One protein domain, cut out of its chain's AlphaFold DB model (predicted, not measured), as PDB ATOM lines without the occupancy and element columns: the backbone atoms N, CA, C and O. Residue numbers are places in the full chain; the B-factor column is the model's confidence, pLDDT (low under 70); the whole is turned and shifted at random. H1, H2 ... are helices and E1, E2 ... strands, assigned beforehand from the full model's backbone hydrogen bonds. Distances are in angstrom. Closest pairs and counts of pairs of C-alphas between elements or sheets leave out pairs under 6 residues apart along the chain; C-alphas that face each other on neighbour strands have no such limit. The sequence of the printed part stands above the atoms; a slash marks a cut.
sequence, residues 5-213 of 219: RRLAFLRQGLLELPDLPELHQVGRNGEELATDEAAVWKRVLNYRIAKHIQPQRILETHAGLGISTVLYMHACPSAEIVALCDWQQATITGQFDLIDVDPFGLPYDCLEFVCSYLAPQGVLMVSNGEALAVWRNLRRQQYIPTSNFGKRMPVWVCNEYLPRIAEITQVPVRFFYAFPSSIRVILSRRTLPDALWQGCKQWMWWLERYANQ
ATOM      1  N   ARG A   5     -28.552   1.721 -37.649       78.56
ATOM      2  CA  ARG A   5     -27.147   2.139 -37.492       78.56
ATOM      3  C   ARG A   5     -26.706   2.157 -36.029       78.56
ATOM      4  O   ARG A   5     -25.596   1.734 -35.730       78.56
ATOM      5  N   ARG A   6     -27.570   2.644 -35.138       76.81
ATOM      6  CA  ARG A   6     -27.364   2.651 -33.685       76.81
ATOM      7  C   ARG A   6     -27.267   1.233 -33.125       76.81
ATOM      8  O   ARG A   6     -26.295   0.881 -32.469       76.81
ATOM      9  N   LEU A   7     -28.192   0.366 -33.532       80.00
ATOM     10  CA  LEU A   7     -28.160  -1.044 -33.146       80.00
ATOM     11  C   LEU A   7     -26.895  -1.769 -33.637       80.00
ATOM     12  O   LEU A   7     -26.310  -2.547 -32.890       80.00
ATOM     13  N   ALA A   8     -26.447  -1.512 -34.870       85.12
ATOM     14  CA  ALA A   8     -25.200  -2.078 -35.386       85.12
ATOM     15  C   ALA A   8     -23.975  -1.603 -34.585       85.12
ATOM     16  O   ALA A   8     -23.102  -2.402 -34.265       85.12
ATOM     17  N   PHE A   9     -23.942  -0.320 -34.216       84.75
ATOM     18  CA  PHE A   9     -22.872   0.273 -33.415       84.75
ATOM     19  C   PHE A   9     -22.810  -0.286 -31.986       84.75
ATOM     20  O   PHE A   9     -21.730  -0.582 -31.482       84.75
ATOM     21  N   LEU A  10     -23.970  -0.471 -31.354       85.31
ATOM     22  CA  LEU A  10     -24.102  -1.125 -30.055       85.31
ATOM     23  C   LEU A  10     -23.592  -2.571 -30.099       85.31
ATOM     24  O   LEU A  10     -22.751  -2.960 -29.293       85.31
ATOM     25  N   ARG A  11     -24.058  -3.349 -31.086       89.12
ATOM     26  CA  ARG A  11     -23.646  -4.746 -31.285       89.12
ATOM     27  C   ARG A  11     -22.151  -4.878 -31.533       89.12
ATOM     28  O   ARG A  11     -21.536  -5.782 -30.987       89.12
ATOM     29  N   GLN A  12     -21.571  -3.972 -32.318       90.69
ATOM     30  CA  GLN A  12     -20.128  -3.944 -32.528       90.69
ATOM     31  C   GLN A  12     -19.380  -3.780 -31.202       90.69
ATOM     32  O   GLN A  12     -18.449  -4.528 -30.953       90.69
ATOM     33  N   GLY A  13     -19.803  -2.850 -30.341       89.50
ATOM     34  CA  GLY A  13     -19.166  -2.665 -29.037       89.50
ATOM     35  C   GLY A  13     -19.294  -3.893 -28.126       89.50
ATOM     36  O   GLY A  13     -18.335  -4.251 -27.454       89.50
ATOM     37  N   LEU A  14     -20.440  -4.583 -28.138       91.19
ATOM     38  CA  LEU A  14     -20.619  -5.819 -27.364       91.19
ATOM     39  C   LEU A  14     -19.683  -6.946 -27.834       91.19
ATOM     40  O   LEU A  14     -19.165  -7.677 -27.001       91.19
ATOM     41  N   LEU A  15     -19.416  -7.050 -29.141       92.94
ATOM     42  CA  LEU A  15     -18.481  -8.039 -29.703       92.94
ATOM     43  C   LEU A  15     -17.011  -7.790 -29.319       92.94
ATOM     44  O   LEU A  15     -16.177  -8.673 -29.493       92.94
ATOM     45  N   GLU A  16     -16.682  -6.595 -28.828       93.75
ATOM     46  CA  GLU A  16     -15.330  -6.222 -28.389       93.75
ATOM     47  C   GLU A  16     -15.064  -6.578 -26.917       93.75
ATOM     48  O   GLU A  16     -13.930  -6.467 -26.443       93.75
ATOM     49  N   LEU A  17     -16.105  -6.979 -26.184       94.62
ATOM     50  CA  LEU A  17     -16.025  -7.397 -24.790       94.62
ATOM     51  C   LEU A  17     -15.931  -8.928 -24.692       94.62
ATOM     52  O   LEU A  17     -16.443  -9.633 -25.561       94.62
ATOM     53  N   PRO A  18     -15.273  -9.464 -23.648       94.81
ATOM     54  CA  PRO A  18     -15.320 -10.894 -23.367       94.81
ATOM     55  C   PRO A  18     -16.757 -11.334 -23.048       94.81
ATOM     56  O   PRO A  18     -17.514 -10.582 -22.437       94.81
ATOM     57  N   ASP A  19     -17.111 -12.556 -23.438       91.88
ATOM     58  CA  ASP A  19     -18.415 -13.153 -23.135       91.88
ATOM     59  C   ASP A  19     -18.458 -13.575 -21.658       91.88
ATOM     60  O   ASP A  19     -17.927 -14.622 -21.283       91.88
ATOM     61  N   LEU A  20     -18.997 -12.698 -20.806       90.69
ATOM     62  CA  LEU A  20     -19.027 -12.861 -19.353       90.69
ATOM     63  C   LEU A  20     -20.468 -12.723 -18.831       90.69
ATOM     64  O   LEU A  20     -21.137 -11.738 -19.168       90.69
ATOM     65  N   PRO A  21     -20.944 -13.640 -17.963       87.81
ATOM     66  CA  PRO A  21     -22.300 -13.600 -17.409       87.81
ATOM     67  C   PRO A  21     -22.674 -12.261 -16.759       87.81
ATOM     68  O   PRO A  21     -23.818 -11.816 -16.839       87.81
ATOM     69  N   GLU A  22     -21.710 -11.591 -16.131       88.75
ATOM     70  CA  GLU A  22     -21.895 -10.332 -15.413       88.75
ATOM     71  C   GLU A  22     -22.270  -9.163 -16.333       88.75
ATOM     72  O   GLU A  22     -22.899  -8.205 -15.882       88.75
ATOM     73  N   LEU A  23     -21.952  -9.246 -17.630       86.56
ATOM     74  CA  LEU A  23     -22.321  -8.221 -18.611       86.56
ATOM     75  C   LEU A  23     -23.815  -8.244 -18.966       86.56
ATOM     76  O   LEU A  23     -24.315  -7.274 -19.536       86.56
ATOM     77  N   HIS A  24     -24.523  -9.318 -18.607       84.50
ATOM     78  CA  HIS A  24     -25.959  -9.499 -18.837       84.50
ATOM     79  C   HIS A  24     -26.817  -9.126 -17.619       84.50
ATOM     80  O   HIS A  24     -28.024  -9.364 -17.609       84.50
ATOM     81  N   GLN A  25     -26.211  -8.568 -16.568       81.00
ATOM     82  CA  GLN A  25     -26.951  -8.126 -15.393       81.00
ATOM     83  C   GLN A  25     -27.832  -6.913 -15.712       81.00
ATOM     84  O   GLN A  25     -27.425  -5.985 -16.413       81.00
ATOM     85  N   VAL A  26     -29.031  -6.908 -15.127       75.25
ATOM     86  CA  VAL A  26     -29.975  -5.791 -15.196       75.25
ATOM     87  C   VAL A  26     -29.974  -5.067 -13.854       75.25
ATOM     88  O   VAL A  26     -30.229  -5.663 -12.805       75.25
ATOM     89  N   GLY A  27     -29.673  -3.771 -13.879       67.75
ATOM     90  CA  GLY A  27     -29.685  -2.910 -12.705       67.75
ATOM     91  C   GLY A  27     -31.090  -2.698 -12.139       67.75
ATOM     92  O   GLY A  27     -32.103  -2.952 -12.789       67.75
ATOM     93  N   ARG A  28     -31.166  -2.149 -10.920       66.88
ATOM     94  CA  ARG A  28     -32.441  -1.911 -10.209       66.88
ATOM     95  C   ARG A  28     -33.419  -1.004 -10.968       66.88
ATOM     96  O   ARG A  28     -34.621  -1.110 -10.759       66.88
ATOM     97  N   ASN A  29     -32.905  -0.154 -11.857       62.22
ATOM     98  CA  ASN A  29     -33.692   0.752 -12.695       62.22
ATOM     99  C   ASN A  29     -33.994   0.180 -14.095       62.22
ATOM    100  O   ASN A  29     -34.448   0.916 -14.967       62.22
ATOM    101  N   GLY A  30     -33.708  -1.104 -14.342       63.28
ATOM    102  CA  GLY A  30     -33.798  -1.703 -15.678       63.28
ATOM    103  C   GLY A  30     -32.617  -1.360 -16.593       63.28
ATOM    104  O   GLY A  30     -32.697  -1.578 -17.798       63.28
ATOM    105  N   GLU A  31     -31.536  -0.805 -16.039       67.31
ATOM    106  CA  GLU A  31     -30.308  -0.487 -16.772       67.31
ATOM    107  C   GLU A  31     -29.602  -1.781 -17.193       67.31
ATOM    108  O   GLU A  31     -29.164  -2.555 -16.344       67.31
ATOM    109  N   GLU A  32     -29.476  -2.014 -18.497       75.75
ATOM    110  CA  GLU A  32     -28.782  -3.171 -19.061       75.75
ATOM    111  C   GLU A  32     -27.739  -2.690 -20.067       75.75
ATOM    112  O   GLU A  32     -28.047  -1.897 -20.967       75.75
ATOM    113  N   LEU A  33     -26.513  -3.214 -19.963       79.94
ATOM    114  CA  LEU A  33     -25.414  -2.866 -20.864       79.94
ATOM    115  C   LEU A  33     -25.817  -3.046 -22.339       79.94
ATOM    116  O   LEU A  33     -25.546  -2.180 -23.165       79.94
ATOM    117  N   ALA A  34     -26.552  -4.114 -22.658       79.25
ATOM    118  CA  ALA A  34     -27.000  -4.438 -24.011       79.25
ATOM    119  C   ALA A  34     -27.980  -3.427 -24.636       79.25
ATOM    120  O   ALA A  34     -28.341  -3.577 -25.803       79.25
ATOM    121  N   THR A  35     -28.406  -2.400 -23.895       80.00
ATOM    122  CA  THR A  35     -29.348  -1.374 -24.365       80.00
ATOM    123  C   THR A  35     -28.760   0.039 -24.391       80.00
ATOM    124  O   THR A  35     -29.359   0.930 -25.002       80.00
ATOM    125  N   ASP A  36     -27.570   0.244 -23.812       81.31
ATOM    126  CA  ASP A  36     -26.929   1.556 -23.693       81.31
ATOM    127  C   ASP A  36     -25.572   1.605 -24.417       81.31
ATOM    128  O   ASP A  36     -24.553   1.081 -23.966       81.31
ATOM    129  N   GLU A  37     -25.553   2.308 -25.553       82.00
ATOM    130  CA  GLU A  37     -24.353   2.522 -26.369       82.00
ATOM    131  C   GLU A  37     -23.228   3.207 -25.586       82.00
ATOM    132  O   GLU A  37     -22.060   2.860 -25.763       82.00
ATOM    133  N   ALA A  38     -23.565   4.174 -24.733       81.38
ATOM    134  CA  ALA A  38     -22.575   4.913 -23.966       81.38
ATOM    135  C   ALA A  38     -21.921   4.004 -22.921       81.38
ATOM    136  O   ALA A  38     -20.694   3.977 -22.798       81.38
ATOM    137  N   ALA A  39     -22.737   3.206 -22.228       85.81
ATOM    138  CA  ALA A  39     -22.254   2.216 -21.278       85.81
ATOM    139  C   ALA A  39     -21.361   1.171 -21.964       85.81
ATOM    140  O   ALA A  39     -20.253   0.923 -21.487       85.81
ATOM    141  N   VAL A  40     -21.770   0.614 -23.112       89.25
ATOM    142  CA  VAL A  40     -20.960  -0.368 -23.860       89.25
ATOM    143  C   VAL A  40     -19.598   0.200 -24.226       89.25
ATOM    144  O   VAL A  40     -18.574  -0.377 -23.866       89.25
ATOM    145  N   TRP A  41     -19.551   1.349 -24.900       89.06
ATOM    146  CA  TRP A  41     -18.283   1.889 -25.392       89.06
ATOM    147  C   TRP A  41     -17.365   2.381 -24.271       89.06
ATOM    148  O   TRP A  41     -16.142   2.294 -24.391       89.06
ATOM    149  N   LYS A  42     -17.927   2.804 -23.136       90.50
ATOM    150  CA  LYS A  42     -17.166   3.007 -21.901       90.50
ATOM    151  C   LYS A  42     -16.484   1.726 -21.439       90.50
ATOM    152  O   LYS A  42     -15.283   1.742 -21.191       90.50
ATOM    153  N   ARG A  43     -17.230   0.624 -21.350       93.12
ATOM    154  CA  ARG A  43     -16.692  -0.673 -20.927       93.12
ATOM    155  C   ARG A  43     -15.654  -1.215 -21.909       93.12
ATOM    156  O   ARG A  43     -14.620  -1.703 -21.463       93.12
ATOM    157  N   VAL A  44     -15.862  -1.036 -23.216       94.12
ATOM    158  CA  VAL A  44     -14.875  -1.385 -24.255       94.12
ATOM    159  C   VAL A  44     -13.560  -0.648 -24.024       94.12
ATOM    160  O   VAL A  44     -12.497  -1.265 -24.040       94.12
ATOM    161  N   LEU A  45     -13.612   0.660 -23.769       93.94
ATOM    162  CA  LEU A  45     -12.405   1.451 -23.537       93.94
ATOM    163  C   LEU A  45     -11.709   1.090 -22.228       93.94
ATOM    164  O   LEU A  45     -10.492   0.928 -22.235       93.94
ATOM    165  N   ASN A  46     -12.464   0.893 -21.147       95.31
ATOM    166  CA  ASN A  46     -11.928   0.414 -19.873       95.31
ATOM    167  C   ASN A  46     -11.160  -0.898 -20.062       95.31
ATOM    168  O   ASN A  46      -9.993  -0.999 -19.685       95.31
ATOM    169  N   TYR A  47     -11.798  -1.871 -20.718       97.44
ATOM    170  CA  TYR A  47     -11.220  -3.181 -20.988       97.44
ATOM    171  C   TYR A  47      -9.967  -3.092 -21.870       97.44
ATOM    172  O   TYR A  47      -8.916  -3.619 -21.509       97.44
ATOM    173  N   ARG A  48     -10.037  -2.380 -23.003       97.00
ATOM    174  CA  ARG A  48      -8.907  -2.231 -23.936       97.00
ATOM    175  C   ARG A  48      -7.713  -1.526 -23.300       97.00
ATOM    176  O   ARG A  48      -6.586  -1.978 -23.480       97.00
ATOM    177  N   ILE A  49      -7.949  -0.434 -22.569       97.62
ATOM    178  CA  ILE A  49      -6.885   0.316 -21.890       97.62
ATOM    179  C   ILE A  49      -6.227  -0.567 -20.836       97.62
ATOM    180  O   ILE A  49      -5.008  -0.715 -20.876       97.62
ATOM    181  N   ALA A  50      -7.006  -1.194 -19.948       98.19
ATOM    182  CA  ALA A  50      -6.464  -2.078 -18.918       98.19
ATOM    183  C   ALA A  50      -5.667  -3.237 -19.535       98.19
ATOM    184  O   ALA A  50      -4.531  -3.491 -19.137       98.19
ATOM    185  N   LYS A  51      -6.201  -3.864 -20.590       97.88
ATOM    186  CA  LYS A  51      -5.531  -4.951 -21.312       97.88
ATOM    187  C   LYS A  51      -4.225  -4.496 -21.962       97.88
ATOM    188  O   LYS A  51      -3.274  -5.269 -22.024       97.88
ATOM    189  N   HIS A  52      -4.164  -3.263 -22.450       97.38
ATOM    190  CA  HIS A  52      -2.967  -2.724 -23.085       97.38
ATOM    191  C   HIS A  52      -1.893  -2.312 -22.078       97.38
ATOM    192  O   HIS A  52      -0.721  -2.623 -22.281       97.38
ATOM    193  N   ILE A  53      -2.267  -1.589 -21.019       97.62
ATOM    194  CA  ILE A  53      -1.286  -1.044 -20.075       97.62
ATOM    195  C   ILE A  53      -0.871  -2.050 -19.001       97.62
ATOM    196  O   ILE A  53       0.184  -1.840 -18.414       97.62
ATOM    197  N   GLN A  54      -1.670  -3.104 -18.773       97.75
ATOM    198  CA  GLN A  54      -1.453  -4.130 -17.745       97.75
ATOM    199  C   GLN A  54      -1.141  -3.504 -16.372       97.75
ATOM    200  O   GLN A  54      -0.027  -3.649 -15.867       97.75
ATOM    201  N   PRO A  55      -2.091  -2.744 -15.792       98.25
ATOM    202  CA  PRO A  55      -1.859  -2.037 -14.538       98.25
ATOM    203  C   PRO A  55      -1.619  -3.031 -13.392       98.25
ATOM    204  O   PRO A  55      -2.232  -4.096 -13.356       98.25
ATOM    205  N   GLN A  56      -0.764  -2.671 -12.435       98.38
ATOM    206  CA  GLN A  56      -0.609  -3.425 -11.190       98.38
ATOM    207  C   GLN A  56      -1.661  -3.015 -10.166       98.38
ATOM    208  O   GLN A  56      -2.119  -3.856  -9.399       98.38
ATOM    209  N   ARG A  57      -2.047  -1.732 -10.150       98.56
ATOM    210  CA  ARG A  57      -3.066  -1.210  -9.231       98.56
ATOM    211  C   ARG A  57      -4.097  -0.365  -9.966       98.56
ATOM    212  O   ARG A  57      -3.738   0.544 -10.719       98.56
ATOM    213  N   ILE A  58      -5.372  -0.640  -9.707       98.56
ATOM    214  CA  ILE A  58      -6.522   0.058 -10.285       98.56
ATOM    215  C   ILE A  58      -7.358   0.668  -9.164       98.56
ATOM    216  O   ILE A  58      -7.681  -0.014  -8.195       98.56
ATOM    217  N   LEU A  59      -7.737   1.934  -9.316       97.94
ATOM    218  CA  LEU A  59      -8.712   2.599  -8.455       97.94
ATOM    219  C   LEU A  59     -10.003   2.847  -9.235       97.94
ATOM    220  O   LEU A  59      -9.984   3.540 -10.248       97.94
ATOM    221  N   GLU A  60     -11.129   2.347  -8.740       96.19
ATOM    222  CA  GLU A  60     -12.461   2.716  -9.224       96.19
ATOM    223  C   GLU A  60     -13.130   3.604  -8.182       96.19
ATOM    224  O   GLU A  60     -13.366   3.170  -7.055       96.19
ATOM    225  N   THR A  61     -13.460   4.847  -8.534       93.62
ATOM    226  CA  THR A  61     -14.089   5.754  -7.558       93.62
ATOM    227  C   THR A  61     -15.550   5.407  -7.291       93.62
ATOM    228  O   THR A  61     -16.072   5.780  -6.245       93.62
ATOM    229  N   HIS A  62     -16.192   4.705  -8.233       88.81
ATOM    230  CA  HIS A  62     -17.573   4.235  -8.149       88.81
ATOM    231  C   HIS A  62     -17.729   2.933  -8.947       88.81
ATOM    232  O   HIS A  62     -17.853   2.956 -10.170       88.81
ATOM    233  N   ALA A  63     -17.746   1.782  -8.273       85.50
ATOM    234  CA  ALA A  63     -17.865   0.496  -8.973       85.50
ATOM    235  C   ALA A  63     -19.292   0.195  -9.478       85.50
ATOM    236  O   ALA A  63     -19.470  -0.558 -10.439       85.50
ATOM    237  N   GLY A  64     -20.328   0.785  -8.867       84.62
ATOM    238  CA  GLY A  64     -21.726   0.533  -9.232       84.62
ATOM    239  C   GLY A  64     -22.075  -0.959  -9.148       84.62
ATOM    240  O   GLY A  64     -21.960  -1.564  -8.088       84.62
ATOM    241  N   LEU A  65     -22.481  -1.557 -10.273       84.38
ATOM    242  CA  LEU A  65     -22.749  -3.002 -10.388       84.38
ATOM    243  C   LEU A  65     -21.478  -3.867 -10.534       84.38
ATOM    244  O   LEU A  65     -21.583  -5.073 -10.712       84.38
ATOM    245  N   GLY A  66     -20.280  -3.277 -10.527       89.88
ATOM    246  CA  GLY A  66     -19.014  -4.009 -10.665       89.88
ATOM    247  C   GLY A  66     -18.689  -4.470 -12.093       89.88
ATOM    248  O   GLY A  66     -17.737  -5.214 -12.297       89.88
ATOM    249  N   ILE A  67     -19.437  -4.018 -13.106       91.88
ATOM    250  CA  ILE A  67     -19.215  -4.409 -14.512       91.88
ATOM    251  C   ILE A  67     -17.797  -4.038 -14.983       91.88
ATOM    252  O   ILE A  67     -17.127  -4.841 -15.629       91.88
ATOM    253  N   SER A  68     -17.324  -2.826 -14.665       93.69
ATOM    254  CA  SER A  68     -15.937  -2.421 -14.952       93.69
ATOM    255  C   SER A  68     -14.933  -3.301 -14.213       93.69
ATOM    256  O   SER A  68     -13.995  -3.787 -14.836       93.69
ATOM    257  N   THR A  69     -15.160  -3.539 -12.920       95.88
ATOM    258  CA  THR A  69     -14.315  -4.377 -12.064       95.88
ATOM    259  C   THR A  69     -14.076  -5.753 -12.676       95.88
ATOM    260  O   THR A  69     -12.932  -6.179 -12.811       95.88
ATOM    261  N   VAL A  70     -15.138  -6.427 -13.126       96.12
ATOM    262  CA  VAL A  70     -15.044  -7.752 -13.758       96.12
ATOM    263  C   VAL A  70     -14.227  -7.694 -15.052       96.12
ATOM    264  O   VAL A  70     -13.365  -8.540 -15.293       96.12
ATOM    265  N   LEU A  71     -14.435  -6.661 -15.871       97.25
ATOM    266  CA  LEU A  71     -13.653  -6.459 -17.092       97.25
ATOM    267  C   LEU A  71     -12.174  -6.196 -16.794       97.25
ATOM    268  O   LEU A  71     -11.317  -6.691 -17.524       97.25
ATOM    269  N   TYR A  72     -11.860  -5.460 -15.729       98.06
ATOM    270  CA  TYR A  72     -10.484  -5.259 -15.280       98.06
ATOM    271  C   TYR A  72      -9.847  -6.565 -14.809       98.06
ATOM    272  O   TYR A  72      -8.753  -6.892 -15.262       98.06
ATOM    273  N   MET A  73     -10.543  -7.360 -13.993       97.06
ATOM    274  CA  MET A  73     -10.060  -8.680 -13.565       97.06
ATOM    275  C   MET A  73      -9.769  -9.594 -14.759       97.06
ATOM    276  O   MET A  73      -8.786 -10.329 -14.750       97.06
ATOM    277  N   HIS A  74     -10.583  -9.523 -15.815       97.69
ATOM    278  CA  HIS A  74     -10.337 -10.281 -17.039       97.69
ATOM    279  C   HIS A  74      -9.163  -9.723 -17.864       97.69
ATOM    280  O   HIS A  74      -8.379 -10.482 -18.430       97.69
ATOM    281  N   ALA A  75      -9.026  -8.397 -17.950       97.75
ATOM    282  CA  ALA A  75      -7.975  -7.734 -18.721       97.75
ATOM    283  C   ALA A  75      -6.576  -7.883 -18.104       97.75
ATOM    284  O   ALA A  75      -5.593  -8.007 -18.838       97.75
ATOM    285  N   CYS A  76      -6.493  -7.829 -16.776       97.12
ATOM    286  CA  CYS A  76      -5.259  -7.858 -15.995       97.12
ATOM    287  C   CYS A  76      -5.486  -8.625 -14.674       97.12
ATOM    288  O   CYS A  76      -5.646  -8.013 -13.618       97.12
ATOM    289  N   PRO A  77      -5.462  -9.974 -14.702       96.69
ATOM    290  CA  PRO A  77      -5.820 -10.821 -13.553       96.69
ATOM    291  C   PRO A  77      -4.936 -10.667 -12.312       96.69
ATOM    292  O   PRO A  77      -5.294 -11.134 -11.237       96.69
ATOM    293  N   SER A  78      -3.755 -10.065 -12.464       96.88
ATOM    294  CA  SER A  78      -2.804  -9.836 -11.368       96.88
ATOM    295  C   SER A  78      -2.934  -8.450 -10.732       96.88
ATOM    296  O   SER A  78      -2.173  -8.142  -9.818       96.88
ATOM    297  N   ALA A  79      -3.842  -7.600 -11.225       98.06
ATOM    298  CA  ALA A  79      -4.015  -6.252 -10.706       98.06
ATOM    299  C   ALA A  79      -4.708  -6.262  -9.335       98.06
ATOM    300  O   ALA A  79      -5.725  -6.926  -9.139       98.06
ATOM    301  N   GLU A  80      -4.203  -5.460  -8.402       98.12
ATOM    302  CA  GLU A  80      -4.938  -5.062  -7.205       98.12
ATOM    303  C   GLU A  80      -6.003  -4.035  -7.609       98.12
ATOM    304  O   GLU A  80      -5.677  -2.974  -8.145       98.12
ATOM    305  N   ILE A  81      -7.277  -4.331  -7.350       97.88
ATOM    306  CA  ILE A  81      -8.381  -3.419  -7.663       97.88
ATOM    307  C   ILE A  81      -8.976  -2.886  -6.364       97.88
ATOM    308  O   ILE A  81      -9.514  -3.640  -5.555       97.88
ATOM    309  N   VAL A  82      -8.908  -1.569  -6.191       97.12
ATOM    310  CA  VAL A  82      -9.546  -0.839  -5.098       97.12
ATOM    311  C   VAL A  82     -10.819  -0.199  -5.639       97.12
ATOM    312  O   VAL A  82     -10.776   0.807  -6.344       97.12
ATOM    313  N   ALA A  83     -11.961  -0.798  -5.316       94.94
ATOM    314  CA  ALA A  83     -13.280  -0.317  -5.709       94.94
ATOM    315  C   ALA A  83     -13.941   0.449  -4.556       94.94
ATOM    316  O   ALA A  83     -14.263  -0.129  -3.516       94.94
ATOM    317  N   LEU A  84     -14.153   1.751  -4.734       91.69
ATOM    318  CA  LEU A  84     -14.783   2.603  -3.732       91.69
ATOM    319  C   LEU A  84     -16.312   2.599  -3.882       91.69
ATOM    320  O   LEU A  84     -16.858   2.559  -4.988       91.69
ATOM    321  N   CYS A  85     -16.997   2.658  -2.739       82.62
ATOM    322  CA  CYS A  85     -18.446   2.878  -2.663       82.62
ATOM    323  C   CYS A  85     -18.788   4.366  -2.494       82.62
ATOM    324  O   CYS A  85     -19.774   4.836  -3.051       82.62
ATOM    325  N   ASP A  86     -17.963   5.089  -1.734       85.12
ATOM    326  CA  ASP A  86     -18.038   6.533  -1.527       85.12
ATOM    327  C   ASP A  86     -16.607   7.078  -1.427       85.12
ATOM    328  O   ASP A  86     -15.882   6.799  -0.469       85.12
ATOM    329  N   TRP A  87     -16.181   7.829  -2.441       87.62
ATOM    330  CA  TRP A  87     -14.830   8.384  -2.498       87.62
ATOM    331  C   TRP A  87     -14.593   9.496  -1.471       87.62
ATOM    332  O   TRP A  87     -13.447   9.734  -1.108       87.62
ATOM    333  N   GLN A  88     -15.646  10.153  -0.977       87.81
ATOM    334  CA  GLN A  88     -15.544  11.299  -0.064       87.81
ATOM    335  C   GLN A  88     -15.129  10.863   1.344       87.81
ATOM    336  O   GLN A  88     -14.543  11.639   2.095       87.81
ATOM    337  N   GLN A  89     -15.421   9.608   1.692       86.75
ATOM    338  CA  GLN A  89     -15.099   8.998   2.985       86.75
ATOM    339  C   GLN A  89     -13.934   8.003   2.888       86.75
ATOM    340  O   GLN A  89     -13.525   7.413   3.890       86.75
ATOM    341  N   ALA A  90     -13.404   7.780   1.684       88.06
ATOM    342  CA  ALA A  90     -12.391   6.768   1.453       88.06
ATOM    343  C   ALA A  90     -11.014   7.220   1.952       88.06
ATOM    344  O   ALA A  90     -10.537   8.309   1.640       88.06
ATOM    345  N   THR A  91     -10.325   6.327   2.661       89.56
ATOM    346  CA  THR A  91      -8.880   6.437   2.885       89.56
ATOM    347  C   THR A  91      -8.176   5.544   1.873       89.56
ATOM    348  O   THR A  91      -8.354   4.327   1.898       89.56
ATOM    349  N   ILE A  92      -7.394   6.139   0.972       92.62
ATOM    350  CA  ILE A  92      -6.634   5.423  -0.059       92.62
ATOM    351  C   ILE A  92      -5.136   5.647   0.124       92.62
ATOM    352  O   ILE A  92      -4.695   6.710   0.557       92.62
ATOM    353  N   THR A  93      -4.342   4.625  -0.191       93.50
ATOM    354  CA  THR A  93      -2.886   4.658  -0.025       93.50
ATOM    355  C   THR A  93      -2.160   4.175  -1.271       93.50
ATOM    356  O   THR A  93      -2.577   3.225  -1.944       93.50
ATOM    357  N   GLY A  94      -1.004   4.787  -1.521       95.62
ATOM    358  CA  GLY A  94      -0.137   4.456  -2.645       95.62
ATOM    359  C   GLY A  94      -0.612   5.060  -3.964       95.62
ATOM    360  O   GLY A  94      -1.550   5.850  -4.008       95.62
ATOM    361  N   GLN A  95       0.085   4.702  -5.034       98.06
ATOM    362  CA  GLN A  95      -0.198   5.177  -6.385       98.06
ATOM    363  C   GLN A  95      -0.945   4.102  -7.183       98.06
ATOM    364  O   GLN A  95      -0.851   2.914  -6.859       98.06
ATOM    365  N   PHE A  96      -1.664   4.526  -8.217       98.50
ATOM    366  CA  PHE A  96      -2.440   3.671  -9.110       98.50
ATOM    367  C   PHE A  96      -2.025   3.892 -10.563       98.50
ATOM    368  O   PHE A  96      -1.849   5.029 -11.011       98.50
ATOM    369  N   ASP A  97      -1.894   2.799 -11.310       98.44
ATOM    370  CA  ASP A  97      -1.553   2.825 -12.737       98.44
ATOM    371  C   ASP A  97      -2.773   3.151 -13.601       98.44
ATOM    372  O   ASP A  97      -2.644   3.659 -14.717       98.44
ATOM    373  N   LEU A  98      -3.966   2.861 -13.084       98.50
ATOM    374  CA  LEU A  98      -5.240   3.170 -13.712       98.50
ATOM    375  C   LEU A  98      -6.206   3.719 -12.663       98.50
ATOM    376  O   LEU A  98      -6.424   3.089 -11.632       98.50
ATOM    377  N   ILE A  99      -6.816   4.868 -12.941       98.12
ATOM    378  CA  ILE A  99      -7.897   5.415 -12.117       98.12
ATOM    379  C   ILE A  99      -9.132   5.612 -12.997       98.12
ATOM    380  O   ILE A  99      -9.080   6.347 -13.984       98.12
ATOM    381  N   ASP A 100     -10.241   4.963 -12.640       96.50
ATOM    382  CA  ASP A 100     -11.560   5.133 -13.249       96.50
ATOM    383  C   ASP A 100     -12.424   6.045 -12.371       96.50
ATOM    384  O   ASP A 100     -12.915   5.652 -11.309       96.50
ATOM    385  N   VAL A 101     -12.583   7.287 -12.819       94.25
ATOM    386  CA  VAL A 101     -13.412   8.311 -12.189       94.25
ATOM    387  C   VAL A 101     -14.782   8.303 -12.847       94.25
ATOM    388  O   VAL A 101     -14.924   8.718 -13.995       94.25
ATOM    389  N   ASP A 102     -15.796   7.856 -12.113       87.62
ATOM    390  CA  ASP A 102     -17.167   7.741 -12.625       87.62
ATOM    391  C   ASP A 102     -18.245   8.235 -11.643       87.62
ATOM    392  O   ASP A 102     -19.193   7.510 -11.337       87.62
ATOM    393  N   PRO A 103     -18.122   9.457 -11.096       77.88
ATOM    394  CA  PRO A 103     -19.153   9.994 -10.230       77.88
ATOM    395  C   PRO A 103     -20.426  10.288 -11.016       77.88
ATOM    396  O   PRO A 103     -20.406  10.743 -12.167       77.88
ATOM    397  N   PHE A 104     -21.562  10.144 -10.340       71.94
ATOM    398  CA  PHE A 104     -22.809  10.692 -10.844       71.94
ATOM    399  C   PHE A 104     -22.750  12.227 -10.791       71.94
ATOM    400  O   PHE A 104     -22.878  12.833  -9.730       71.94
ATOM    401  N   GLY A 105     -22.542  12.869 -11.941       71.69
ATOM    402  CA  GLY A 105     -22.473  14.328 -12.057       71.69
ATOM    403  C   GLY A 105     -21.114  14.836 -12.536       71.69
ATOM    404  O   GLY A 105     -20.498  14.235 -13.418       71.69
ATOM    405  N   LEU A 106     -20.699  16.001 -12.023       73.44
ATOM    406  CA  LEU A 106     -19.411  16.600 -12.368       73.44
ATOM    407  C   LEU A 106     -18.282  15.968 -11.560       73.44
ATOM    408  O   LEU A 106     -18.406  15.865 -10.343       73.44
ATOM    409  N   PRO A 107     -17.161  15.615 -12.207       81.75
ATOM    410  CA  PRO A 107     -16.111  14.876 -11.533       81.75
ATOM    411  C   PRO A 107     -15.081  15.755 -10.817       81.75
ATOM    412  O   PRO A 107     -14.126  15.201 -10.301       81.75
ATOM    413  N   TYR A 108     -15.216  17.086 -10.798       85.62
ATOM    414  CA  TYR A 108     -14.125  17.989 -10.398       85.62
ATOM    415  C   TYR A 108     -13.588  17.724  -8.987       85.62
ATOM    416  O   TYR A 108     -12.397  17.463  -8.857       85.62
ATOM    417  N   ASP A 109     -14.450  17.668  -7.975       86.69
ATOM    418  CA  ASP A 109     -14.016  17.415  -6.593       86.69
ATOM    419  C   ASP A 109     -13.371  16.022  -6.455       86.69
ATOM    420  O   ASP A 109     -12.360  15.839  -5.779       86.69
ATOM    421  N   CYS A 110     -13.923  15.033  -7.168       89.88
ATOM    422  CA  CYS A 110     -13.369  13.683  -7.209       89.88
ATOM    423  C   CYS A 110     -11.992  13.670  -7.889       89.88
ATOM    424  O   CYS A 110     -11.094  12.973  -7.428       89.88
ATOM    425  N   LEU A 111     -11.797  14.459  -8.951       91.62
ATOM    426  CA  LEU A 111     -10.513  14.602  -9.638       91.62
ATOM    427  C   LEU A 111      -9.468  15.252  -8.735       91.62
ATOM    428  O   LEU A 111      -8.361  14.730  -8.649       91.62
ATOM    429  N   GLU A 112      -9.813  16.344  -8.050       90.44
ATOM    430  CA  GLU A 112      -8.917  17.006  -7.094       90.44
ATOM    431  C   GLU A 112      -8.449  16.031  -6.006       90.44
ATOM    432  O   GLU A 112      -7.267  16.005  -5.660       90.44
ATOM    433  N   PHE A 113      -9.345  15.153  -5.547       91.19
ATOM    434  CA  PHE A 113      -9.004  14.064  -4.638       91.19
ATOM    435  C   PHE A 113      -8.083  13.016  -5.288       91.19
ATOM    436  O   PHE A 113      -6.989  12.757  -4.781       91.19
ATOM    437  N   VAL A 114      -8.478  12.410  -6.417       93.81
ATOM    438  CA  VAL A 114      -7.774  11.229  -6.949       93.81
ATOM    439  C   VAL A 114      -6.464  11.528  -7.677       93.81
ATOM    440  O   VAL A 114      -5.618  10.640  -7.781       93.81
ATOM    441  N   CYS A 115      -6.260  12.743  -8.197       92.69
ATOM    442  CA  CYS A 115      -5.115  13.035  -9.072       92.69
ATOM    443  C   CYS A 115      -3.762  12.855  -8.382       92.69
ATOM    444  O   CYS A 115      -2.794  12.461  -9.030       92.69
ATOM    445  N   SER A 116      -3.694  13.096  -7.071       93.62
ATOM    446  CA  SER A 116      -2.469  12.909  -6.283       93.62
ATOM    447  C   SER A 116      -2.036  11.440  -6.154       93.62
ATOM    448  O   SER A 116      -0.875  11.163  -5.849       93.62
ATOM    449  N   TYR A 117      -2.944  10.502  -6.432       96.94
ATOM    450  CA  TYR A 117      -2.703   9.060  -6.383       96.94
ATOM    451  C   TYR A 117      -2.423   8.456  -7.766       96.94
ATOM    452  O   TYR A 117      -2.231   7.247  -7.878       96.94
ATOM    453  N   LEU A 118      -2.420   9.263  -8.832       97.69
ATOM    454  CA  LEU A 118      -2.119   8.790 -10.179       97.69
ATOM    455  C   LEU A 118      -0.608   8.618 -10.364       97.69
ATOM    456  O   LEU A 118       0.144   9.596 -10.333       97.69
ATOM    457  N   ALA A 119      -0.178   7.393 -10.675       97.75
ATOM    458  CA  ALA A 119       1.220   7.107 -10.967       97.75
ATOM    459  C   ALA A 119       1.748   7.987 -12.126       97.75
ATOM    460  O   ALA A 119       0.987   8.352 -13.027       97.75
ATOM    461  N   PRO A 120       3.060   8.293 -12.198       96.00
ATOM    462  CA  PRO A 120       3.614   9.173 -13.235       96.00
ATOM    463  C   PRO A 120       3.278   8.770 -14.681       96.00
ATOM    464  O   PRO A 120       3.103   9.641 -15.533       96.00
ATOM    465  N   GLN A 121       3.169   7.462 -14.944       96.44
ATOM    466  CA  GLN A 121       2.784   6.875 -16.238       96.44
ATOM    467  C   GLN A 121       1.356   6.312 -16.242       96.44
ATOM    468  O   GLN A 121       0.982   5.567 -17.151       96.44
ATOM    469  N   GLY A 122       0.567   6.655 -15.227       97.50
ATOM    470  CA  GLY A 122      -0.791   6.178 -15.067       97.50
ATOM    471  C   GLY A 122      -1.738   6.715 -16.138       97.50
ATOM    472  O   GLY A 122      -1.462   7.686 -16.860       97.50
ATOM    473  N   VAL A 123      -2.885   6.056 -16.242       98.25
ATOM    474  CA  VAL A 123      -4.003   6.479 -17.080       98.25
ATOM    475  C   VAL A 123      -5.168   6.864 -16.179       98.25
ATOM    476  O   VAL A 123      -5.585   6.103 -15.311       98.25
ATOM    477  N   LEU A 124      -5.704   8.055 -16.408       97.69
ATOM    478  CA  LEU A 124      -6.896   8.550 -15.741       97.69
ATOM    479  C   LEU A 124      -8.046   8.519 -16.742       97.69
ATOM    480  O   LEU A 124      -7.971   9.125 -17.812       97.69
ATOM    481  N   MET A 125      -9.108   7.802 -16.408       96.50
ATOM    482  CA  MET A 125     -10.303   7.709 -17.232       96.50
ATOM    483  C   MET A 125     -11.456   8.367 -16.492       96.50
ATOM    484  O   MET A 125     -11.814   7.949 -15.401       96.50
ATOM    485  N   VAL A 126     -12.031   9.404 -17.083       93.69
ATOM    486  CA  VAL A 126     -13.021  10.260 -16.435       93.69
ATOM    487  C   VAL A 126     -14.318  10.176 -17.205       93.69
ATOM    488  O   VAL A 126     -14.372  10.548 -18.374       93.69
ATOM    489  N   SER A 127     -15.366   9.698 -16.558       89.00
ATOM    490  CA  SER A 127     -16.742   9.849 -17.004       89.00
ATOM    491  C   SER A 127     -17.393  10.980 -16.230       89.00
ATOM    492  O   SER A 127     -17.190  11.114 -15.025       89.00
ATOM    493  N   ASN A 128     -18.208  11.776 -16.911       76.25
ATOM    494  CA  ASN A 128     -19.289  12.451 -16.213       76.25
ATOM    495  C   ASN A 128     -20.538  11.560 -16.224       76.25
ATOM    496  O   ASN A 128     -20.722  10.725 -17.116       76.25
ATOM    497  N   GLY A 129     -21.390  11.745 -15.216       65.50
ATOM    498  CA  GLY A 129     -22.747  11.200 -15.245       65.50
ATOM    499  C   GLY A 129     -23.582  11.846 -16.356       65.50
ATOM    500  O   GLY A 129     -23.054  12.550 -17.217       65.50
ATOM    501  N   GLU A 130     -24.904  11.655 -16.308       63.31
ATOM    502  CA  GLU A 130     -25.823  12.166 -17.331       63.31
ATOM    503  C   GLU A 130     -25.494  13.604 -17.768       63.31
ATOM    504  O   GLU A 130     -25.696  14.543 -16.999       63.31
ATOM    505  N   ALA A 131     -25.010  13.812 -19.000       62.50
ATOM    506  CA  ALA A 131     -24.569  15.133 -19.475       62.50
ATOM    507  C   ALA A 131     -25.681  16.202 -19.341       62.50
ATOM    508  O   ALA A 131     -25.420  17.379 -19.085       62.50
ATOM    509  N   LEU A 132     -26.942  15.767 -19.434       55.72
ATOM    510  CA  LEU A 132     -28.150  16.540 -19.133       55.72
ATOM    511  C   LEU A 132     -28.284  16.920 -17.651       55.72
ATOM    512  O   LEU A 132     -28.631  18.063 -17.349       55.72
ATOM    513  N   ALA A 133     -28.036  15.989 -16.732       52.75
ATOM    514  CA  ALA A 133     -28.052  16.239 -15.293       52.75
ATOM    515  C   ALA A 133     -26.887  17.148 -14.876       52.75
ATOM    516  O   ALA A 133     -27.095  18.096 -14.124       52.75
ATOM    517  N   VAL A 134     -25.701  16.936 -15.452       55.56
ATOM    518  CA  VAL A 134     -24.517  17.794 -15.301       55.56
ATOM    519  C   VAL A 134     -24.814  19.225 -15.747       55.56
ATOM    520  O   VAL A 134     -24.614  20.165 -14.981       55.56
ATOM    521  N   TRP A 135     -25.379  19.402 -16.943       55.44
ATOM    522  CA  TRP A 135     -25.762  20.719 -17.456       55.44
ATOM    523  C   TRP A 135     -26.835  21.400 -16.588       55.44
ATOM    524  O   TRP A 135     -26.738  22.590 -16.283       55.44
ATOM    525  N   ARG A 136     -27.852  20.648 -16.140       52.00
ATOM    526  CA  ARG A 136     -28.910  21.163 -15.252       52.00
ATOM    527  C   ARG A 136     -28.368  21.573 -13.879       52.00
ATOM    528  O   ARG A 136     -28.792  22.610 -13.372       52.00
ATOM    529  N   ASN A 137     -27.452  20.798 -13.296       50.66
ATOM    530  CA  ASN A 137     -26.827  21.116 -12.010       50.66
ATOM    531  C   ASN A 137     -25.882  22.316 -12.117       50.66
ATOM    532  O   ASN A 137     -25.982  23.216 -11.289       50.66
ATOM    533  N   LEU A 138     -25.079  22.420 -13.181       53.16
ATOM    534  CA  LEU A 138     -24.253  23.604 -13.464       53.16
ATOM    535  C   LEU A 138     -25.076  24.894 -13.530       53.16
ATOM    536  O   LEU A 138     -24.723  25.899 -12.912       53.16
ATOM    537  N   ARG A 139     -26.220  24.852 -14.226       50.12
ATOM    538  CA  ARG A 139     -27.148  25.989 -14.314       50.12
ATOM    539  C   ARG A 139     -27.717  26.393 -12.949       50.12
ATOM    540  O   ARG A 139     -27.996  27.568 -12.740       50.12
ATOM    541  N   ARG A 140     -27.930  25.428 -12.050       48.16
ATOM    542  CA  ARG A 140     -28.538  25.653 -10.728       48.16
ATOM    543  C   ARG A 140     -27.530  26.054  -9.653       48.16
ATOM    544  O   ARG A 140     -27.900  26.818  -8.772       48.16
ATOM    545  N   GLN A 141     -26.300  25.545  -9.708       48.47
ATOM    546  CA  GLN A 141     -25.311  25.719  -8.640       48.47
ATOM    547  C   GLN A 141     -24.282  26.819  -8.916       48.47
ATOM    548  O   GLN A 141     -23.787  27.406  -7.963       48.47
ATOM    549  N   GLN A 142     -23.953  27.121 -10.179       46.12
ATOM    550  CA  GLN A 142     -22.784  27.966 -10.483       46.12
ATOM    551  C   GLN A 142     -23.095  29.260 -11.252       46.12
ATOM    552  O   GLN A 142     -22.166  29.983 -11.593       46.12
ATOM    553  N   TYR A 143     -24.367  29.577 -11.544       43.06
ATOM    554  CA  TYR A 143     -24.764  30.753 -12.351       43.06
ATOM    555  C   TYR A 143     -23.949  30.934 -13.650       43.06
ATOM    556  O   TYR A 143     -23.880  32.032 -14.204       43.06
ATOM    557  N   ILE A 144     -23.345  29.861 -14.173       39.81
ATOM    558  CA  ILE A 144     -22.574  29.919 -15.413       39.81
ATOM    559  C   ILE A 144     -23.580  30.138 -16.553       39.81
ATOM    560  O   ILE A 144     -24.516  29.333 -16.679       39.81
ATOM    561  N   PRO A 145     -23.436  31.191 -17.387       37.66
ATOM    562  CA  PRO A 145     -24.362  31.498 -18.476       37.66
ATOM    563  C   PRO A 145     -24.291  30.448 -19.598       37.66
ATOM    564  O   PRO A 145     -23.744  30.666 -20.677       37.66
ATOM    565  N   THR A 146     -24.876  29.273 -19.382       46.59
ATOM    566  CA  THR A 146     -24.891  28.177 -20.357       46.59
ATOM    567  C   THR A 146     -26.045  28.372 -21.343       46.59
ATOM    568  O   THR A 146     -27.111  27.767 -21.266       46.59
ATOM    569  N   SER A 147     -25.854  29.305 -22.272       37.06
ATOM    570  CA  SER A 147     -26.947  29.949 -23.007       37.06
ATOM    571  C   SER A 147     -27.747  29.099 -23.999       37.06
ATOM    572  O   SER A 147     -28.766  29.612 -24.431       37.06
ATOM    573  N   ASN A 148     -27.391  27.860 -24.378       42.03
ATOM    574  CA  ASN A 148     -28.219  27.057 -25.309       42.03
ATOM    575  C   ASN A 148     -27.885  25.545 -25.309       42.03
ATOM    576  O   ASN A 148     -26.789  25.148 -25.709       42.03
ATOM    577  N   PHE A 149     -28.852  24.695 -24.942       50.78
ATOM    578  CA  PHE A 149     -28.763  23.225 -24.968       50.78
ATOM    579  C   PHE A 149     -28.665  22.646 -26.401       50.78
ATOM    580  O   PHE A 149     -29.151  23.235 -27.369       50.78
ATOM    581  N   GLY A 150     -28.038  21.472 -26.547       53.34
ATOM    582  CA  GLY A 150     -27.991  20.680 -27.787       53.34
ATOM    583  C   GLY A 150     -26.970  21.167 -28.819       53.34
ATOM    584  O   GLY A 150     -26.000  20.470 -29.099       53.34
ATOM    585  N   LYS A 151     -27.132  22.383 -29.354       54.66
ATOM    586  CA  LYS A 151     -26.232  22.920 -30.399       54.66
ATOM    587  C   LYS A 151     -24.855  23.339 -29.871       54.66
ATOM    588  O   LYS A 151     -23.900  23.362 -30.638       54.66
ATOM    589  N   ARG A 152     -24.745  23.687 -28.582       65.25
ATOM    590  CA  ARG A 152     -23.492  24.152 -27.957       65.25
ATOM    591  C   ARG A 152     -22.854  23.145 -27.003       65.25
ATOM    592  O   ARG A 152     -21.829  23.464 -26.424       65.25
ATOM    593  N   MET A 153     -23.394  21.929 -26.862       70.38
ATOM    594  CA  MET A 153     -22.724  20.886 -26.070       70.38
ATOM    595  C   MET A 153     -21.297  20.601 -26.575       70.38
ATOM    596  O   MET A 153     -20.402  20.579 -25.740       70.38
ATOM    597  N   PRO A 154     -21.026  20.496 -27.895       70.25
ATOM    598  CA  PRO A 154     -19.649  20.393 -28.394       70.25
ATOM    599  C   PRO A 154     -18.772  21.570 -27.978       70.25
ATOM    600  O   PRO A 154     -17.625  21.382 -27.595       70.25
ATOM    601  N   VAL A 155     -19.333  22.781 -28.044       72.81
ATOM    602  CA  VAL A 155     -18.634  24.023 -27.701       72.81
ATOM    603  C   VAL A 155     -18.249  24.006 -26.227       72.81
ATOM    604  O   VAL A 155     -17.097  24.258 -25.908       72.81
ATOM    605  N   TRP A 156     -19.178  23.641 -25.344       77.12
ATOM    606  CA  TRP A 156     -18.905  23.486 -23.917       77.12
ATOM    607  C   TRP A 156     -17.861  22.392 -23.653       77.12
ATOM    608  O   TRP A 156     -16.915  22.620 -22.906       77.12
ATOM    609  N   VAL A 157     -17.972  21.225 -24.302       78.06
ATOM    610  CA  VAL A 157     -16.998  20.138 -24.119       78.06
ATOM    611  C   VAL A 157     -15.588  20.597 -24.489       78.06
ATOM    612  O   VAL A 157     -14.673  20.466 -23.684       78.06
ATOM    613  N   CYS A 158     -15.417  21.166 -25.682       78.06
ATOM    614  CA  CYS A 158     -14.104  21.556 -26.190       78.06
ATOM    615  C   CYS A 158     -13.523  22.793 -25.511       78.06
ATOM    616  O   CYS A 158     -12.320  22.834 -25.277       78.06
ATOM    617  N   ASN A 159     -14.350  23.800 -25.230       79.25
ATOM    618  CA  ASN A 159     -13.856  25.105 -24.795       79.25
ATOM    619  C   ASN A 159     -13.874  25.270 -23.275       79.25
ATOM    620  O   ASN A 159     -13.219  26.175 -22.769       79.25
ATOM    621  N   GLU A 160     -14.620  24.433 -22.551       80.94
ATOM    622  CA  GLU A 160     -14.774  24.556 -21.098       80.94
ATOM    623  C   GLU A 160     -14.412  23.248 -20.382       80.94
ATOM    624  O   GLU A 160     -13.498  23.234 -19.561       80.94
ATOM    625  N   TYR A 161     -15.062  22.127 -20.713       82.19
ATOM    626  CA  TYR A 161     -14.915  20.872 -19.962       82.19
ATOM    627  C   TYR A 161     -13.527  20.229 -20.104       82.19
ATOM    628  O   TYR A 161     -12.876  19.945 -19.099       82.19
ATOM    629  N   LEU A 162     -13.054  20.003 -21.336       84.88
ATOM    630  CA  LEU A 162     -11.745  19.384 -21.574       84.88
ATOM    631  C   LEU A 162     -10.588  20.252 -21.049       84.88
ATOM    632  O   LEU A 162      -9.735  19.693 -20.353       84.88
ATOM    633  N   PRO A 163     -10.553  21.585 -21.290       84.00
ATOM    634  CA  PRO A 163      -9.533  22.448 -20.701       84.00
ATOM    635  C   PRO A 163      -9.546  22.411 -19.175       84.00
ATOM    636  O   PRO A 163      -8.487  22.285 -18.569       84.00
ATOM    637  N   ARG A 164     -10.731  22.440 -18.546       87.44
ATOM    638  CA  ARG A 164     -10.845  22.412 -17.084       87.44
ATOM    639  C   ARG A 164     -10.350  21.099 -16.483       87.44
ATOM    640  O   ARG A 164      -9.666  21.123 -15.467       87.44
ATOM    641  N   ILE A 165     -10.652  19.953 -17.100       89.56
ATOM    642  CA  ILE A 165     -10.105  18.669 -16.631       89.56
ATOM    643  C   ILE A 165      -8.585  18.643 -16.797       89.56
ATOM    644  O   ILE A 165      -7.883  18.222 -15.881       89.56
ATOM    645  N   ALA A 166      -8.063  19.089 -17.940       88.69
ATOM    646  CA  ALA A 166      -6.620  19.140 -18.159       88.69
ATOM    647  C   ALA A 166      -5.920  20.054 -17.135       88.69
ATOM    648  O   ALA A 166      -4.860  19.701 -16.628       88.69
ATOM    649  N   GLU A 167      -6.541  21.183 -16.780       90.31
ATOM    650  CA  GLU A 167      -6.063  22.109 -15.750       90.31
ATOM    651  C   GLU A 167      -6.063  21.475 -14.351       90.31
ATOM    652  O   GLU A 167      -5.048  21.517 -13.665       90.31
ATOM    653  N   ILE A 168      -7.163  20.850 -13.923       91.62
ATOM    654  CA  ILE A 168      -7.241  20.214 -12.596       91.62
ATOM    655  C   ILE A 168      -6.225  19.072 -12.484       91.62
ATOM    656  O   ILE A 168      -5.528  18.934 -11.482       91.62
ATOM    657  N   THR A 169      -6.138  18.245 -13.524       94.31
ATOM    658  CA  THR A 169      -5.336  17.016 -13.491       94.31
ATOM    659  C   THR A 169      -3.856  17.265 -13.778       94.31
ATOM    660  O   THR A 169      -3.016  16.468 -13.364       94.31
ATOM    661  N   GLN A 170      -3.512  18.334 -14.509       94.50
ATOM    662  CA  GLN A 170      -2.173  18.551 -15.076       94.50
ATOM    663  C   GLN A 170      -1.682  17.331 -15.891       94.50
ATOM    664  O   GLN A 170      -0.491  16.989 -15.912       94.50
ATOM    665  N   VAL A 171      -2.621  16.632 -16.541       93.31
ATOM    666  CA  VAL A 171      -2.385  15.471 -17.408       93.31
ATOM    667  C   VAL A 171      -2.999  15.758 -18.780       93.31
ATOM    668  O   VAL A 171      -4.135  16.224 -18.858       93.31
ATOM    669  N   PRO A 172      -2.287  15.488 -19.889       90.69
ATOM    670  CA  PRO A 172      -2.822  15.769 -21.211       90.69
ATOM    671  C   PRO A 172      -3.956  14.804 -21.577       90.69
ATOM    672  O   PRO A 172      -3.882  13.595 -21.327       90.69
ATOM    673  N   VAL A 173      -4.984  15.345 -22.230       89.81
ATOM    674  CA  VAL A 173      -6.076  14.569 -22.826       89.81
ATOM    675  C   VAL A 173      -5.537  13.788 -24.027       89.81
ATOM    676  O   VAL A 173      -4.934  14.360 -24.932       89.81
ATOM    677  N   ARG A 174      -5.759  12.473 -24.037       89.62
ATOM    678  CA  ARG A 174      -5.381  11.563 -25.133       89.62
ATOM    679  C   ARG A 174      -6.550  11.220 -26.031       89.62
ATOM    680  O   ARG A 174      -6.383  11.086 -27.237       89.62
ATOM    681  N   PHE A 175      -7.725  11.078 -25.439       89.50
ATOM    682  CA  PHE A 175      -8.934  10.741 -26.163       89.50
ATOM    683  C   PHE A 175     -10.146  11.256 -25.403       89.50
ATOM    684  O   PHE A 175     -10.123  11.356 -24.177       89.50
ATOM    685  N   PHE A 176     -11.223  11.548 -26.118       87.69
ATOM    686  CA  PHE A 176     -12.526  11.730 -25.507       87.69
ATOM    687  C   PHE A 176     -13.622  11.303 -26.480       87.69
ATOM    688  O   PHE A 176     -13.421  11.272 -27.694       87.69
ATOM    689  N   TYR A 177     -14.790  10.993 -25.935       82.31
ATOM    690  CA  TYR A 177     -16.014  10.866 -26.715       82.31
ATOM    691  C   TYR A 177     -17.191  11.445 -25.937       82.31
ATOM    692  O   TYR A 177     -17.164  11.530 -24.708       82.31
ATOM    693  N   ALA A 178     -18.242  11.816 -26.664       77.50
ATOM    694  CA  ALA A 178     -19.468  12.352 -26.091       77.50
ATOM    695  C   ALA A 178     -20.708  11.671 -26.688       77.50
ATOM    696  O   ALA A 178     -20.967  11.740 -27.894       77.50
ATOM    697  N   PHE A 179     -21.502  11.061 -25.815       72.19
ATOM    698  CA  PHE A 179     -22.889  10.668 -26.039       72.19
ATOM    699  C   PHE A 179     -23.824  11.733 -25.446       72.19
ATOM    700  O   PHE A 179     -23.422  12.478 -24.552       72.19
ATOM    701  N   PRO A 180     -25.094  11.812 -25.893       65.50
ATOM    702  CA  PRO A 180     -26.093  12.686 -25.277       65.50
ATOM    703  C   PRO A 180     -26.208  12.517 -23.754       65.50
ATOM    704  O   PRO A 180     -26.569  13.464 -23.061       65.50
ATOM    705  N   SER A 181     -25.927  11.311 -23.257       64.69
ATOM    706  CA  SER A 181     -25.981  10.947 -21.847       64.69
ATOM    707  C   SER A 181     -24.628  11.006 -21.143       64.69
ATOM    708  O   SER A 181     -24.626  11.072 -19.932       64.69
ATOM    709  N   SER A 182     -23.473  11.026 -21.806       77.12
ATOM    710  CA  SER A 182     -22.197  10.985 -21.074       77.12
ATOM    711  C   SER A 182     -21.020  11.428 -21.923       77.12
ATOM    712  O   SER A 182     -20.973  11.181 -23.124       77.12
ATOM    713  N   ILE A 183     -20.010  11.979 -21.280       83.25
ATOM    714  CA  ILE A 183     -18.708  12.296 -21.841       83.25
ATOM    715  C   ILE A 183     -17.681  11.454 -21.104       83.25
ATOM    716  O   ILE A 183     -17.694  11.370 -19.876       83.25
ATOM    717  N   ARG A 184     -16.784  10.845 -21.871       89.00
ATOM    718  CA  ARG A 184     -15.609  10.159 -21.346       89.00
ATOM    719  C   ARG A 184     -14.373  10.877 -21.832       89.00
ATOM    720  O   ARG A 184     -14.272  11.183 -23.018       89.00
ATOM    721  N   VAL A 185     -13.424  11.076 -20.936       91.62
ATOM    722  CA  VAL A 185     -12.121  11.669 -21.208       91.62
ATOM    723  C   VAL A 185     -11.056  10.702 -20.718       91.62
ATOM    724  O   VAL A 185     -11.129  10.208 -19.598       91.62
ATOM    725  N   ILE A 186     -10.076  10.414 -21.562       94.25
ATOM    726  CA  ILE A 186      -8.914   9.595 -21.236       94.25
ATOM    727  C   ILE A 186      -7.711  10.526 -21.188       94.25
ATOM    728  O   ILE A 186      -7.396  11.184 -22.183       94.25
ATOM    729  N   LEU A 187      -7.044  10.584 -20.042       95.25
ATOM    730  CA  LEU A 187      -5.881  11.427 -19.800       95.25
ATOM    731  C   LEU A 187      -4.686  10.550 -19.454       95.25
ATOM    732  O   LEU A 187      -4.799   9.605 -18.673       95.25
ATOM    733  N   SER A 188      -3.530  10.843 -20.043       95.94
ATOM    734  CA  SER A 188      -2.305  10.130 -19.692       95.94
ATOM    735  C   SER A 188      -1.048  10.847 -20.164       95.94
ATOM    736  O   SER A 188      -1.008  11.366 -21.277       95.94
ATOM    737  N   ARG A 189       0.019  10.817 -19.358       92.38
ATOM    738  CA  ARG A 189       1.335  11.335 -19.770       92.38
ATOM    739  C   ARG A 189       2.029  10.417 -20.774       92.38
ATOM    740  O   ARG A 189       2.672  10.930 -21.688       92.38
ATOM    741  N   ARG A 190       1.823   9.098 -20.694       93.50
ATOM    742  CA  ARG A 190       2.283   8.165 -21.735       93.50
ATOM    743  C   ARG A 190       1.483   8.335 -23.022       93.50
ATOM    744  O   ARG A 190       0.317   8.735 -23.011       93.50
ATOM    745  N   THR A 191       2.119   8.004 -24.136       90.50
ATOM    746  CA  THR A 191       1.425   7.830 -25.411       90.50
ATOM    747  C   THR A 191       0.590   6.554 -25.348       90.50
ATOM    748  O   THR A 191       1.029   5.535 -24.811       90.50
ATOM    749  N   LEU A 192      -0.618   6.625 -25.897       90.88
ATOM    750  CA  LEU A 192      -1.544   5.507 -26.018       90.88
ATOM    751  C   LEU A 192      -1.838   5.299 -27.511       90.88
ATOM    752  O   LEU A 192      -2.041   6.292 -28.208       90.88
ATOM    753  N   PRO A 193      -1.813   4.055 -28.021       91.75
ATOM    754  CA  PRO A 193      -1.961   3.804 -29.450       91.75
ATOM    755  C   PRO A 193      -3.394   4.041 -29.932       91.75
ATOM    756  O   PRO A 193      -4.355   3.660 -29.261       91.75
ATOM    757  N   ASP A 194      -3.531   4.573 -31.149       86.12
ATOM    758  CA  ASP A 194      -4.831   4.905 -31.750       86.12
ATOM    759  C   ASP A 194      -5.767   3.700 -31.908       86.12
ATOM    760  O   ASP A 194      -6.991   3.845 -31.899       86.12
ATOM    761  N   ALA A 195      -5.202   2.491 -31.987       89.88
ATOM    762  CA  ALA A 195      -5.955   1.241 -32.039       89.88
ATOM    763  C   ALA A 195      -6.897   1.056 -30.833       89.88
ATOM    764  O   ALA A 195      -7.945   0.426 -30.970       89.88
ATOM    765  N   LEU A 196      -6.586   1.643 -29.669       89.44
ATOM    766  CA  LEU A 196      -7.473   1.593 -28.499       89.44
ATOM    767  C   LEU A 196      -8.818   2.274 -28.768       89.44
ATOM    768  O   LEU A 196      -9.853   1.850 -28.249       89.44
ATOM    769  N   TRP A 197      -8.809   3.295 -29.624       87.88
ATOM    770  CA  TRP A 197      -9.959   4.131 -29.945       87.88
ATOM    771  C   TRP A 197     -10.753   3.608 -31.138       87.88
ATOM    772  O   TRP A 197     -11.812   4.147 -31.449       87.88
ATOM    773  N   GLN A 198     -10.264   2.583 -31.839       86.06
ATOM    774  CA  GLN A 198     -10.874   2.131 -33.083       86.06
ATOM    775  C   GLN A 198     -12.336   1.722 -32.871       86.06
ATOM    776  O   GLN A 198     -12.673   0.983 -31.946       86.06
ATOM    777  N   GLY A 199     -13.221   2.228 -33.729       80.62
ATOM    778  CA  GLY A 199     -14.662   2.027 -33.603       80.62
ATOM    779  C   GLY A 199     -15.330   2.960 -32.593       80.62
ATOM    780  O   GLY A 199     -16.504   3.257 -32.772       80.62
ATOM    781  N   CYS A 200     -14.609   3.529 -31.620       77.06
ATOM    782  CA  CYS A 200     -15.150   4.594 -30.781       77.06
ATOM    783  C   CYS A 200     -15.303   5.846 -31.642       77.06
ATOM    784  O   CYS A 200     -14.328   6.421 -32.126       77.06
ATOM    785  N   LYS A 201     -16.535   6.308 -31.832       68.88
ATOM    786  CA  LYS A 201     -16.740   7.595 -32.486       68.88
ATOM    787  C   LYS A 201     -16.368   8.689 -31.492       68.88
ATOM    788  O   LYS A 201     -17.087   8.877 -30.515       68.88
ATOM    789  N   GLN A 202     -15.286   9.430 -31.765       58.59
ATOM    790  CA  GLN A 202     -14.946  10.667 -31.031       58.59
ATOM    791  C   GLN A 202     -16.167  11.602 -30.931       58.59
ATOM    792  O   GLN A 202     -16.351  12.315 -29.947       58.59
ATOM    793  N   TRP A 203     -17.055  11.523 -31.929       58.72
ATOM    794  CA  TRP A 203     -18.270  12.308 -32.058       58.72
ATOM    795  C   TRP A 203     -19.431  11.418 -32.493       58.72
ATOM    796  O   TRP A 203     -19.383  10.791 -33.551       58.72
ATOM    797  N   MET A 204     -20.532  11.379 -31.746       49.91
ATOM    798  CA  MET A 204     -21.763  10.868 -32.348       49.91
ATOM    799  C   MET A 204     -22.175  11.750 -33.545       49.91
ATOM    800  O   MET A 204     -22.067  12.974 -33.487       49.91
ATOM    801  N   TRP A 205     -22.730  11.124 -34.594       44.44
ATOM    802  CA  TRP A 205     -23.010  11.699 -35.931       44.44
ATOM    803  C   TRP A 205     -23.715  13.067 -35.961       44.44
ATOM    804  O   TRP A 205     -23.735  13.753 -36.981       44.44
ATOM    805  N   TRP A 206     -24.426  13.430 -34.891       46.25
ATOM    806  CA  TRP A 206     -25.282  14.620 -34.824       46.25
ATOM    807  C   TRP A 206     -24.495  15.861 -34.396       46.25
ATOM    808  O   TRP A 206     -24.965  16.977 -34.610       46.25
ATOM    809  N   LEU A 207     -23.279  15.662 -33.872       43.41
ATOM    810  CA  LEU A 207     -22.329  16.711 -33.504       43.41
ATOM    811  C   LEU A 207     -21.187  16.877 -34.520       43.41
ATOM    812  O   LEU A 207     -20.624  17.965 -34.598       43.41
ATOM    813  N   GLU A 208     -20.898  15.867 -35.355       44.59
ATOM    814  CA  GLU A 208     -19.907  15.957 -36.452       44.59
ATOM    815  C   GLU A 208     -20.158  17.164 -37.372       44.59
ATOM    816  O   GLU A 208     -19.220  17.845 -37.785       44.59
ATOM    817  N   ARG A 209     -21.431  17.505 -37.627       43.75
ATOM    818  CA  ARG A 209     -21.811  18.691 -38.420       43.75
ATOM    819  C   ARG A 209     -21.326  20.019 -37.819       43.75
ATOM    820  O   ARG A 209     -21.205  20.992 -38.554       43.75
ATOM    821  N   TYR A 210     -21.066  20.064 -36.513       40.88
ATOM    822  CA  TYR A 210     -20.641  21.262 -35.782       40.88
ATOM    823  C   TYR A 210     -19.130  21.266 -35.477       40.88
ATOM    824  O   TYR A 210     -18.510  22.329 -35.450       40.88
ATOM    825  N   ALA A 211     -18.506  20.096 -35.302       39.47
ATOM    826  CA  ALA A 211     -17.067  19.975 -35.033       39.47
ATOM    827  C   ALA A 211     -16.197  20.384 -36.239       39.47
ATOM    828  O   ALA A 211     -15.206  21.096 -36.064       39.47
ATOM    829  N   ASN A 212     -16.629  20.064 -37.465       43.94
ATOM    830  CA  ASN A 212     -15.936  20.472 -38.698       43.94
ATOM    831  C   ASN A 212     -15.901  21.998 -38.910       43.94
ATOM    832  O   ASN A 212     -15.112  22.493 -39.707       43.94
ATOM    833  N   GLN A 213     -16.726  22.765 -38.189       42.31
ATOM    834  CA  GLN A 213     -16.674  24.232 -38.199       42.31
ATOM    835  C   GLN A 213     -15.681  24.799 -37.169       42.31
ATOM    836  O   GLN A 213     -15.301  25.964 -37.265       42.31
TER     837      GLN A 213
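Overview. This is residues 5 to 213 of the 219 residues of an uncharacterized protein of Chloroflexi bacterium (UniProt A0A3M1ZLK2). A twisted six-stranded sheet is the middle layer of three, with H3 and H4 over one face and H5 and H7 over the other. H1 and H8 pack on H3, while H6 and H9 lie toward the end of the body where E5 ends. The 209 printed residues hold nine named helices and six strands, in the order H1 H2 H3 E1 H4 E2 E3 H5 E4 H6 H7 E5 E6 H8 H9. The mixed sheet runs E2 E1 E3 E4 E6 E5, and the class is mixed, helices and strands. The whole is compact, with a radius of gyration of the C-alphas of 16.5 A and spans of 47 by 39 by 37 A.

Arrangement. E3, residues 96 to 101, is parallel to E4, residues 118 to 127, with N 125 and O 99 2.8 A apart; E4 bends by 129 degrees at residue 121. E1, residues 57 to 60, is parallel to E3 (N 100 to O 59, 2.8 A) and to edge strand E2, residues 80 to 83 (N 58 to O 80, 2.8 A). E6, residues 182 to 188, is antiparallel to E4 (N 126 to O 185, 2.8 A) and forms a hairpin with edge strand E5, residues 173 to 179 (N 179 to O 182, 2.7 A). H3, residues 37 to 53, and H4, residues 67 to 75, are on the same face, at heights over the sheet of 9.1 A and 10.0 A. They touch at a shallow tilt of 30 degrees, the closest C-alphas being those of Lys 51 and Ala 75, 4.5 A. On the opposite face, H5, residues 108 to 117, and H7, residues 153 to 169, touch at a tilt of 38 degrees, only just steep, with C-alphas 115 and 169 closest at 6.0 A. E1, H4, E2 and E3, H5, E4 are strand-helix-strand units, parallel neighbour strands with a helix between, both with right-handed crossovers. H3 touches H1, residues 5 to 15 (C-alphas 10 and 37, 5.2 A), and H8, residues 194 to 197 (C-alphas 48 and 196, 6.1 A). H2, residues 21 to 24, only just touches H4, with 3 pairs of C-alphas within 8 A. H6, residues 131 to 141, only grazes the sheet; H9, residues 208 to 211, is close but not clearly touching H7. Every O i to N i+4 pair is within hydrogen-bond range in H1, H3, H4 and H6, against 4 of 6 in H5 and 11 of 13 in H7.

Along the chain. H1 begins at C-alpha 5, (-27.147, 2.139, -37.492), and E6 ends at C-alpha 188, (-2.305, 10.130, -19.692). H3 is 24.2 A long, H7 21.8 A, E6 20.0 A.

Size, cuts and confidence. The C-alphas of Ser 78 and Ser 147, the two farthest apart, are 48.0 A apart. The printed part has no cut; the links H2 to H3, E2 to E3 and H6 to H7 are long. Residues 27 to 31, 129 to 152, 180 to 181 and 201 to 213 have pLDDT under 70.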